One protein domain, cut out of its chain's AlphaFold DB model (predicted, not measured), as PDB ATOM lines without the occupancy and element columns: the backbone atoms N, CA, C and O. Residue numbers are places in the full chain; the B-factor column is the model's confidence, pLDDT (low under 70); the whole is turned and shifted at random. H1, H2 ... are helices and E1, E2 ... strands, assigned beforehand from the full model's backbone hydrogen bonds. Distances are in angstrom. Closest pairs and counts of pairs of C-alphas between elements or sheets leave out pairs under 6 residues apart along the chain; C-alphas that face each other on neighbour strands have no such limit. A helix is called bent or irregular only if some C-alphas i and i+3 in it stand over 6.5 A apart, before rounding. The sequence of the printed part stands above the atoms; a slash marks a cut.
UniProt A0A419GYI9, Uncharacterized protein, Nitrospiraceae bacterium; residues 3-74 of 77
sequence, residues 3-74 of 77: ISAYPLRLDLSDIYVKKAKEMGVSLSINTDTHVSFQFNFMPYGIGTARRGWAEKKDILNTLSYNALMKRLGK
ATOM      1  N   ILE A   3      40.525 -15.377 142.406       97.88
ATOM      2  CA  ILE A   3      40.772 -16.692 142.995       97.88
ATOM      3  C   ILE A   3      42.254 -16.741 143.384       97.88
ATOM      4  O   ILE A   3      43.129 -17.041 142.567       97.88
ATOM      5  N   SER A   4      42.538 -16.426 144.636       97.56
ATOM      6  CA  SER A   4      43.816 -16.651 145.288       97.56
ATOM      7  C   SER A   4      44.055 -18.147 145.454       97.56
ATOM      8  O   SER A   4      43.302 -18.872 146.102       97.56
ATOM      9  N   ALA A   5      45.151 -18.611 144.871       97.62
ATOM     10  CA  ALA A   5      45.646 -19.969 144.990       97.62
ATOM     11  C   ALA A   5      46.503 -20.171 146.251       97.62
ATOM     12  O   ALA A   5      47.020 -21.267 146.461       97.62
ATOM     13  N   TYR A   6      46.685 -19.136 147.081       97.12
ATOM     14  CA  TYR A   6      47.465 -19.250 148.307       97.12
ATOM     15  C   TYR A   6      46.766 -20.208 149.289       97.12
ATOM     16  O   TYR A   6      45.616 -19.942 149.651       97.12
ATOM     17  N   PRO A   7      47.413 -21.295 149.755       92.81
ATOM     18  CA  PRO A   7      46.742 -22.380 150.481       92.81
ATOM     19  C   PRO A   7      46.000 -21.960 151.753       92.81
ATOM     20  O   PRO A   7      44.974 -22.546 152.079       92.81
ATOM     21  N   LEU A   8      46.502 -20.946 152.467       92.25
ATOM     22  CA  LEU A   8      45.873 -20.449 153.699       92.25
ATOM     23  C   LEU A   8      44.741 -19.440 153.439       92.25
ATOM     24  O   LEU A   8      44.053 -19.059 154.381       92.25
ATOM     25  N   ARG A   9      44.563 -18.986 152.189       89.88
ATOM     26  CA  ARG A   9      43.444 -18.130 151.769       89.88
ATOM     27  C   ARG A   9      42.391 -18.945 151.024       89.88
ATOM     28  O   ARG A   9      41.264 -19.035 151.491       89.88
ATOM     29  N   LEU A  10      42.768 -19.507 149.867       88.62
ATOM     30  CA  LEU A  10      41.879 -20.190 148.914       88.62
ATOM     31  C   LEU A  10      40.542 -19.460 148.691       88.62
ATOM     32  O   LEU A  10      39.470 -20.063 148.666       88.62
ATOM     33  N   ASP A  11      40.633 -18.145 148.520       93.62
ATOM     34  CA  ASP A  11      39.513 -17.234 148.299       93.62
ATOM     35  C   ASP A  11      39.625 -16.649 146.892       93.62
ATOM     36  O   ASP A  11      40.687 -16.166 146.531       93.62
ATOM     37  N   LEU A  12      38.612 -16.638 146.037       93.31
ATOM     38  CA  LEU A  12      37.213 -16.987 146.246       93.31
ATOM     39  C   LEU A  12      36.932 -18.499 146.340       93.31
ATOM     40  O   LEU A  12      37.457 -19.275 145.541       93.31
ATOM     41  N   SER A  13      36.049 -18.913 147.262       96.06
ATOM     42  CA  SER A  13      35.617 -20.319 147.372       96.06
ATOM     43  C   SER A  13      34.862 -20.796 146.123       96.06
ATOM     44  O   SER A  13      34.275 -20.005 145.382       96.06
ATOM     45  N   ASP A  14      34.838 -22.107 145.884       96.75
ATOM     46  CA  ASP A  14      34.236 -22.717 144.689       96.75
ATOM     47  C   ASP A  14      32.740 -22.393 144.498       96.75
ATOM     48  O   ASP A  14      32.304 -22.131 143.375       96.75
ATOM     49  N   ILE A  15      31.962 -22.331 145.582       97.88
ATOM     50  CA  ILE A  15      30.550 -21.914 145.564       97.88
ATOM     51  C   ILE A  15      30.414 -20.500 144.986       97.88
ATOM     52  O   ILE A  15      29.568 -20.239 144.126       97.88
ATOM     53  N   TYR A  16      31.262 -19.576 145.433       98.06
ATOM     54  CA  TYR A  16      31.217 -18.194 144.975       98.06
ATOM     55  C   TYR A  16      31.853 -18.010 143.596       98.06
ATOM     56  O   TYR A  16      31.417 -17.135 142.852       98.06
ATOM     57  N   VAL A  17      32.808 -18.858 143.203       98.31
ATOM     58  CA  VAL A  17      33.280 -18.950 141.814       98.31
ATOM     59  C   VAL A  17      32.120 -19.296 140.883       98.31
ATOM     60  O   VAL A  17      31.917 -18.601 139.886       98.31
ATOM     61  N   LYS A  18      31.317 -20.313 141.229       98.25
ATOM     62  CA  LYS A  18      30.141 -20.696 140.436       98.25
ATOM     63  C   LYS A  18      29.133 -19.552 140.344       98.25
ATOM     64  O   LYS A  18      28.697 -19.207 139.249       98.25
ATOM     65  N   LYS A  19      28.834 -18.902 141.470       98.19
ATOM     66  CA  LYS A  19      27.936 -17.741 141.497       98.19
ATOM     67  C   LYS A  19      28.465 -16.580 140.648       98.19
ATOM     68  O   LYS A  19      27.715 -15.980 139.887       98.19
ATOM     69  N   ALA A  20      29.758 -16.272 140.739       97.75
ATOM     70  CA  ALA A  20      30.383 -15.221 139.940       97.75
ATOM     71  C   ALA A  20      30.292 -15.524 138.436       97.75
ATOM     72  O   ALA A  20      29.963 -14.628 137.658       97.75
ATOM     73  N   LYS A  21      30.505 -16.788 138.042       96.75
ATOM     74  CA  LYS A  21      30.275 -17.259 136.673       96.75
ATOM     75  C   LYS A  21      28.825 -17.037 136.235       96.75
ATOM     76  O   LYS A  21      28.603 -16.465 135.171       96.75
ATOM     77  N   GLU A  22      27.849 -17.470 137.030       97.62
ATOM     78  CA  GLU A  22      26.416 -17.318 136.720       97.62
ATOM     79  C   GLU A  22      26.009 -15.841 136.579       97.62
ATOM     80  O   GLU A  22      25.161 -15.504 135.758       97.62
ATOM     81  N   MET A  23      26.675 -14.948 137.314       97.44
ATOM     82  CA  MET A  23      26.501 -13.494 137.221       97.44
ATOM     83  C   MET A  23      27.286 -12.841 136.065       97.44
ATOM     84  O   MET A  23      27.271 -11.619 135.932       97.44
ATOM     85  N   GLY A  24      28.009 -13.612 135.247       95.50
ATOM     86  CA  GLY A  24      28.818 -13.093 134.136       95.50
ATOM     87  C   GLY A  24      30.060 -12.302 134.573       95.50
ATOM     88  O   GLY A  24      30.653 -11.566 133.776       95.50
ATOM     89  N   VAL A  25      30.473 -12.431 135.834       95.81
ATOM     90  CA  VAL A  25      31.635 -11.729 136.378       95.81
ATOM     91  C   VAL A  25      32.912 -12.422 135.918       95.81
ATOM     92  O   VAL A  25      33.090 -13.623 136.086       95.81
ATOM     93  N   SER A  26      33.852 -11.648 135.377       94.56
ATOM     94  CA  SER A  26      35.168 -12.183 135.007       94.56
ATOM     95  C   SER A  26      36.017 -12.497 136.239       94.56
ATOM     96  O   SER A  26      36.072 -11.705 137.190       94.56
ATOM     97  N   LEU A  27      36.725 -13.623 136.180       98.00
ATOM     98  CA  LEU A  27      37.567 -14.142 137.252       98.00
ATOM     99  C   LEU A  27      39.051 -14.059 136.877       98.00
ATOM    100  O   LEU A  27      39.415 -14.258 135.721       98.00
ATOM    101  N   SER A  28      39.915 -13.783 137.847       98.06
ATOM    102  CA  SER A  28      41.375 -13.898 137.722       98.06
ATOM    103  C   SER A  28      41.914 -14.876 138.757       98.06
ATOM    104  O   SER A  28      41.393 -14.928 139.862       98.06
ATOM    105  N   ILE A  29      42.956 -15.628 138.418       98.12
ATOM    106  CA  ILE A  29      43.645 -16.554 139.323       98.12
ATOM    107  C   ILE A  29      45.047 -16.003 139.607       98.12
ATOM    108  O   ILE A  29      45.751 -15.609 138.675       98.12
ATOM    109  N   ASN A  30      45.461 -15.971 140.871       97.62
ATOM    110  CA  ASN A  30      46.812 -15.575 141.286       97.62
ATOM    111  C   ASN A  30      47.316 -16.489 142.416       97.62
ATOM    112  O   ASN A  30      46.568 -17.321 142.913       97.62
ATOM    113  N   THR A  31      48.566 -16.326 142.841       96.94
ATOM    114  CA  THR A  31      49.195 -17.107 143.923       96.94
ATOM    115  C   THR A  31      49.516 -16.304 145.185       96.94
ATOM    116  O   THR A  31      50.077 -16.871 146.119       96.94
ATOM    117  N   ASP A  32      49.193 -15.010 145.208       94.88
ATOM    118  CA  ASP A  32      49.511 -14.046 146.272       94.88
ATOM    119  C   ASP A  32      50.987 -14.133 146.699       94.88
ATOM    120  O   ASP A  32      51.349 -14.275 147.868       94.88
ATOM    121  N   THR A  33      51.862 -14.194 145.695       95.44
ATOM    122  CA  THR A  33      53.258 -14.564 145.899       95.44
ATOM    123  C   THR A  33      54.080 -13.420 146.482       95.44
ATOM    124  O   THR A  33      54.223 -12.368 145.870       95.44
ATOM    125  N   HIS A  34      54.700 -13.702 147.625       95.75
ATOM    126  CA  HIS A  34      55.681 -12.871 148.319       95.75
ATOM    127  C   HIS A  34      57.103 -13.459 148.239       95.75
ATOM    128  O   HIS A  34      58.078 -12.741 148.446       95.75
ATOM    129  N   VAL A  35      57.237 -14.757 147.924       96.94
ATOM    130  CA  VAL A  35      58.519 -15.456 147.703       96.94
ATOM    131  C   VAL A  35      58.407 -16.504 146.591       96.94
ATOM    132  O   VAL A  35      57.369 -17.141 146.429       96.94
ATOM    133  N   SER A  36      59.486 -16.734 145.835       96.75
ATOM    134  CA  SER A  36      59.451 -17.440 144.542       96.75
ATOM    135  C   SER A  36      58.777 -18.816 144.552       96.75
ATOM    136  O   SER A  36      58.074 -19.148 143.602       96.75
ATOM    137  N   PHE A  37      58.936 -19.614 145.613       96.62
ATOM    138  CA  PHE A  37      58.343 -20.957 145.657       96.62
ATOM    139  C   PHE A  37      56.806 -20.941 145.669       96.62
ATOM    140  O   PHE A  37      56.185 -21.927 145.276       96.62
ATOM    141  N   GLN A  38      56.181 -19.837 146.089       97.25
ATOM    142  CA  GLN A  38      54.724 -19.721 146.175       97.25
ATOM    143  C   GLN A  38      54.054 -19.652 144.796       97.25
ATOM    144  O   GLN A  38      52.869 -19.953 144.686       97.25
ATOM    145  N   PHE A  39      54.793 -19.348 143.719       97.00
ATOM    146  CA  PHE A  39      54.262 -19.454 142.353       97.00
ATOM    147  C   PHE A  39      53.778 -20.875 142.019       97.00
ATOM    148  O   PHE A  39      52.861 -21.046 141.214       97.00
ATOM    149  N   ASN A  40      54.324 -21.895 142.690       97.81
ATOM    150  CA  ASN A  40      53.922 -23.289 142.511       97.81
ATOM    151  C   ASN A  40      52.510 -23.593 143.036       97.81
ATOM    152  O   ASN A  40      52.012 -24.695 142.831       97.81
ATOM    153  N   PHE A  41      51.843 -22.638 143.690       98.00
ATOM    154  CA  PHE A  41      50.488 -22.808 144.212       98.00
ATOM    155  C   PHE A  41      49.388 -22.643 143.161       98.00
ATOM    156  O   PHE A  41      48.253 -23.029 143.419       98.00
ATOM    157  N   MET A  42      49.703 -22.157 141.954       98.12
ATOM    158  CA  MET A  42      48.731 -21.953 140.867       98.12
ATOM    159  C   MET A  42      47.767 -23.140 140.624       98.12
ATOM    160  O   MET A  42      46.578 -22.890 140.393       98.12
ATOM    161  N   PRO A  43      48.194 -24.420 140.716       98.31
ATOM    162  CA  PRO A  43      47.289 -25.561 140.583       98.31
ATOM    163  C   PRO A  43      46.102 -25.547 141.555       98.31
ATOM    164  O   PRO A  43      45.026 -26.009 141.177       98.31
ATOM    165  N   TYR A  44      46.246 -24.986 142.761       97.94
ATOM    166  CA  TYR A  44      45.143 -24.880 143.718       97.94
ATOM    167  C   TYR A  44      44.048 -23.938 143.215       97.94
ATOM    168  O   TYR A  44      42.879 -24.314 143.202       97.94
ATOM    169  N   GLY A  45      44.421 -22.765 142.698       97.81
ATOM    170  CA  GLY A  45      43.470 -21.815 142.116       97.81
ATOM    171  C   GLY A  45      42.773 -22.373 140.872       97.81
ATOM    172  O   GLY A  45      41.564 -22.207 140.710       97.81
ATOM    173  N   ILE A  46      43.500 -23.118 140.027       98.19
ATOM    174  CA  ILE A  46      42.910 -23.846 138.888       98.19
ATOM    175  C   ILE A  46      41.918 -24.911 139.382       98.19
ATOM    176  O   ILE A  46      40.839 -25.061 138.807       98.19
ATOM    177  N   GLY A  47      42.265 -25.640 140.444       98.00
ATOM    178  CA  GLY A  47      41.388 -26.613 141.092       98.00
ATOM    179  C   GLY A  47      40.092 -25.975 141.590       98.00
ATOM    180  O   GLY A  47      39.010 -26.438 141.232       98.00
ATOM    181  N   THR A  48      40.189 -24.871 142.334       98.06
ATOM    182  CA  THR A  48      39.032 -24.102 142.821       98.06
ATOM    183  C   THR A  48      38.169 -23.585 141.670       98.06
ATOM    184  O   THR A  48      36.949 -23.748 141.698       98.06
ATOM    185  N   ALA A  49      38.785 -23.060 140.605       98.25
ATOM    186  CA  ALA A  49      38.073 -22.609 139.409       98.25
ATOM    187  C   ALA A  49      37.262 -23.744 138.756       98.25
ATOM    188  O   ALA A  49      36.078 -23.579 138.459       98.25
ATOM    189  N   ARG A  50      37.876 -24.923 138.583       98.25
ATOM    190  CA  ARG A  50      37.213 -26.108 138.014       98.25
ATOM    191  C   ARG A  50      36.083 -26.622 138.904       98.25
ATOM    192  O   ARG A  50      35.023 -26.965 138.390       98.25
ATOM    193  N   ARG A  51      36.275 -26.636 140.227       98.19
ATOM    194  CA  ARG A  51      35.229 -27.009 141.197       98.19
ATOM    195  C   ARG A  51      34.028 -26.066 141.138       98.19
ATOM    196  O   ARG A  51      32.899 -26.537 141.175       98.19
ATOM    197  N   GLY A  52      34.269 -24.769 140.947       97.75
ATOM    198  CA  GLY A  52      33.234 -23.762 140.687       97.75
ATOM    199  C   GLY A  52      32.707 -23.744 139.246       97.75
ATOM    200  O   GLY A  52      32.005 -22.814 138.860       97.75
ATOM    201  N   TRP A  53      33.050 -24.751 138.435       98.06
ATOM    202  CA  TRP A  53      32.615 -24.933 137.046       98.06
ATOM    203  C   TRP A  53      33.006 -23.787 136.103       98.06
ATOM    204  O   TRP A  53      32.384 -23.616 135.053       98.06
ATOM    205  N   ALA A  54      34.034 -23.007 136.442       98.06
ATOM    206  CA  ALA A  54      34.557 -21.968 135.566       98.06
ATOM    207  C   ALA A  54      35.191 -22.582 134.308       98.06
ATOM    208  O   ALA A  54      35.954 -23.548 134.368       98.06
ATOM    209  N   GLU A  55      34.879 -22.002 133.153       97.69
ATOM    210  CA  GLU A  55      35.447 -22.365 131.858       97.69
ATOM    211  C   GLU A  55      36.538 -21.366 131.450       97.69
ATOM    212  O   GLU A  55      36.666 -20.280 132.013       97.69
ATOM    213  N   LYS A  56      37.298 -21.687 130.394       97.19
ATOM    214  CA  LYS A  56      38.354 -20.810 129.856       97.19
ATOM    215  C   LYS A  56      37.868 -19.367 129.637       97.19
ATOM    216  O   LYS A  56      38.557 -18.427 130.011       97.19
ATOM    217  N   LYS A  57      36.665 -19.198 129.079       96.31
ATOM    218  CA  LYS A  57      36.051 -17.888 128.789       96.31
ATOM    219  C   LYS A  57      35.777 -17.034 130.037       96.31
ATOM    220  O   LYS A  57      35.713 -15.812 129.919       96.31
ATOM    221  N   ASP A  58      35.647 -17.666 131.204       97.44
ATOM    222  CA  ASP A  58      35.343 -17.006 132.477       97.44
ATOM    223  C   ASP A  58      36.626 -16.481 133.162       97.44
ATOM    224  O   ASP A  58      36.563 -15.572 133.993       97.44
ATOM    225  N   ILE A  59      37.800 -17.019 132.788       98.00
ATOM    226  CA  ILE A  59      39.099 -16.747 133.420       98.00
ATOM    227  C   ILE A  59      39.968 -15.809 132.564       98.00
ATOM    228  O   ILE A  59      40.410 -16.159 131.466       98.00
ATOM    229  N   LEU A  60      40.312 -14.640 133.112       97.25
ATOM    230  CA  LEU A  60      41.132 -13.609 132.466       97.25
ATOM    231  C   LEU A  60      42.546 -14.085 132.109       97.25
ATOM    232  O   LEU A  60      43.060 -13.700 131.062       97.25
ATOM    233  N   ASN A  61      43.153 -14.947 132.930       97.44
ATOM    234  CA  ASN A  61      44.510 -15.475 132.724       97.44
ATOM    235  C   ASN A  61      44.667 -16.289 131.430       97.44
ATOM    236  O   ASN A  61      45.783 -16.601 131.033       97.44
ATOM    237  N   THR A  62      43.560 -16.672 130.790       97.94
ATOM    238  CA  THR A  62      43.570 -17.477 129.562       97.94
ATOM    239  C   THR A  62      43.605 -16.630 128.289       97.94
ATOM    240  O   THR A  62      43.755 -17.170 127.189       97.94
ATOM    241  N   LEU A  63      43.446 -15.310 128.430       97.56
ATOM    242  CA  LEU A  63      43.577 -14.354 127.340       97.56
ATOM    243  C   LEU A  63      45.049 -14.205 126.953       97.56
ATOM    244  O   LEU A  63      45.936 -14.219 127.804       97.56
ATOM    245  N   SER A  64      45.310 -13.989 125.663       98.00
ATOM    246  CA  SER A  64      46.626 -13.513 125.234       98.00
ATOM    247  C   SER A  64      46.886 -12.110 125.782       98.00
ATOM    248  O   SER A  64      45.947 -11.365 126.077       98.00
ATOM    249  N   TYR A  65      48.158 -11.716 125.849       97.19
ATOM    250  CA  TYR A  65      48.566 -10.391 126.318       97.19
ATOM    251  C   TYR A  65      47.779  -9.255 125.637       97.19
ATOM    252  O   TYR A  65      47.123  -8.459 126.306       97.19
ATOM    253  N   ASN A  66      47.736  -9.247 124.301       97.50
ATOM    254  CA  ASN A  66      47.021  -8.221 123.532       97.50
ATOM    255  C   ASN A  66      45.508  -8.218 123.815       97.50
ATOM    256  O   ASN A  66      44.892  -7.155 123.908       97.50
ATOM    257  N   ALA A  67      44.897  -9.397 123.975       96.25
ATOM    258  CA  ALA A  67      43.475  -9.508 124.289       96.25
ATOM    259  C   ALA A  67      43.161  -9.008 125.709       96.25
ATOM    260  O   ALA A  67      42.155  -8.321 125.905       96.25
ATOM    261  N   LEU A  68      44.033  -9.304 126.679       96.06
ATOM    262  CA  LEU A  68      43.921  -8.807 128.047       96.06
ATOM    263  C   LEU A  68      44.047  -7.280 128.087       96.06
ATOM    264  O   LEU A  68      43.156  -6.618 128.617       96.06
ATOM    265  N   MET A  69      45.080  -6.713 127.456       96.38
ATOM    266  CA  MET A  69      45.290  -5.261 127.402       96.38
ATOM    267  C   MET A  69      44.109  -4.538 126.751       96.38
ATOM    268  O   MET A  69      43.593  -3.563 127.299       96.38
ATOM    269  N   LYS A  70      43.589  -5.071 125.637       95.44
ATOM    270  CA  LYS A  70      42.378  -4.541 124.996       95.44
ATOM    271  C   LYS A  70      41.165  -4.587 125.927       95.44
ATOM    272  O   LYS A  70      40.336  -3.682 125.890       95.44
ATOM    273  N   ARG A  71      41.026  -5.636 126.743       92.50
ATOM    274  CA  ARG A  71      39.916  -5.779 127.698       92.50
ATOM    275  C   ARG A  71      40.036  -4.817 128.883       92.50
ATOM    276  O   ARG A  71      39.003  -4.346 129.348       92.50
ATOM    277  N   LEU A  72      41.251  -4.532 129.351       92.38
ATOM    278  CA  LEU A  72      41.514  -3.590 130.448       92.38
ATOM    279  C   LEU A  72      41.395  -2.122 130.012       92.38
ATOM    280  O   LEU A  72      40.949  -1.296 130.797       92.38
ATOM    281  N   GLY A  73      41.728  -1.802 128.757       91.56
ATOM    282  CA  GLY A  73      41.609  -0.444 128.212       91.56
ATOM    283  C   GLY A  73      40.174   0.015 127.922       91.56
ATOM    284  O   GLY A  73      39.943   1.193 127.659       91.56
ATOM    285  N   LYS A  74      39.186  -0.888 127.963       87.94
ATOM    286  CA  LYS A  74      37.770  -0.517 127.855       87.94
ATOM    287  C   LYS A  74      37.283   0.019 129.202       87.94
ATOM    288  O   LYS A  74      37.327  -0.712 130.191       87.94
TER     289      LYS A  74
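What this domain is: This is residues 3 to 74 of the 77 residues of an uncharacterized protein of Nitrospiraceae bacterium (UniProt A0A419GYI9). Look first for the long helix H2, with the short strand E1 beside it; H1 meets one end of H2 as a corner, and H3 sits away from both helices after a long link. Residues 3 to 4 pair parallel with residues 29 to 30 of E1. The printed part has 72 residues, with three named helices and one named strand in the order H1, E1, H2, H3; the class is mostly helix, from the 36 residues in named elements, and the whole is compact, with a radius of gyration of the C-alphas of 12.4 A and spans of 32 by 27 by 15 A.

How they stand to each other: Start at H2, residues 36 to 51, irregular where C-alphas 40 and 43 are 7.3 A apart. With residues 48 to 51 alone it touches H1, residues 14 to 22, only at their ends: the closest C-alphas, Asp 14 and Thr 48, are 5.3 A apart. Their lines make a steep tilt of 64 degrees, the same way. For E1, residues 28 to 30, and H2, the closest C-alphas are Ile 29 and Gly 45, 6.0 A. H3, residues 65 to 72, is apart from H1, E1 and H2. Every O i to N i+4 pair is within hydrogen-bond range in H1 and H3, 6 of 12 in H2.

Where its parts are: Find C-alpha 36 at (59.451, -17.440, 144.542); H2 runs 26.3 A to C-alpha 51. H1 measures 12.4 A, E1 6.7 A and H3 10.6 A, ending at C-alpha 72 (41.514, -3.590, 130.448).

The domain as a whole: The farthest C-alphas, Phe 37 and Lys 74, are 34.0 A apart. The printed part has no cut; the link H2 to H3 is long, and no printed residue is under 70 in pLDDT.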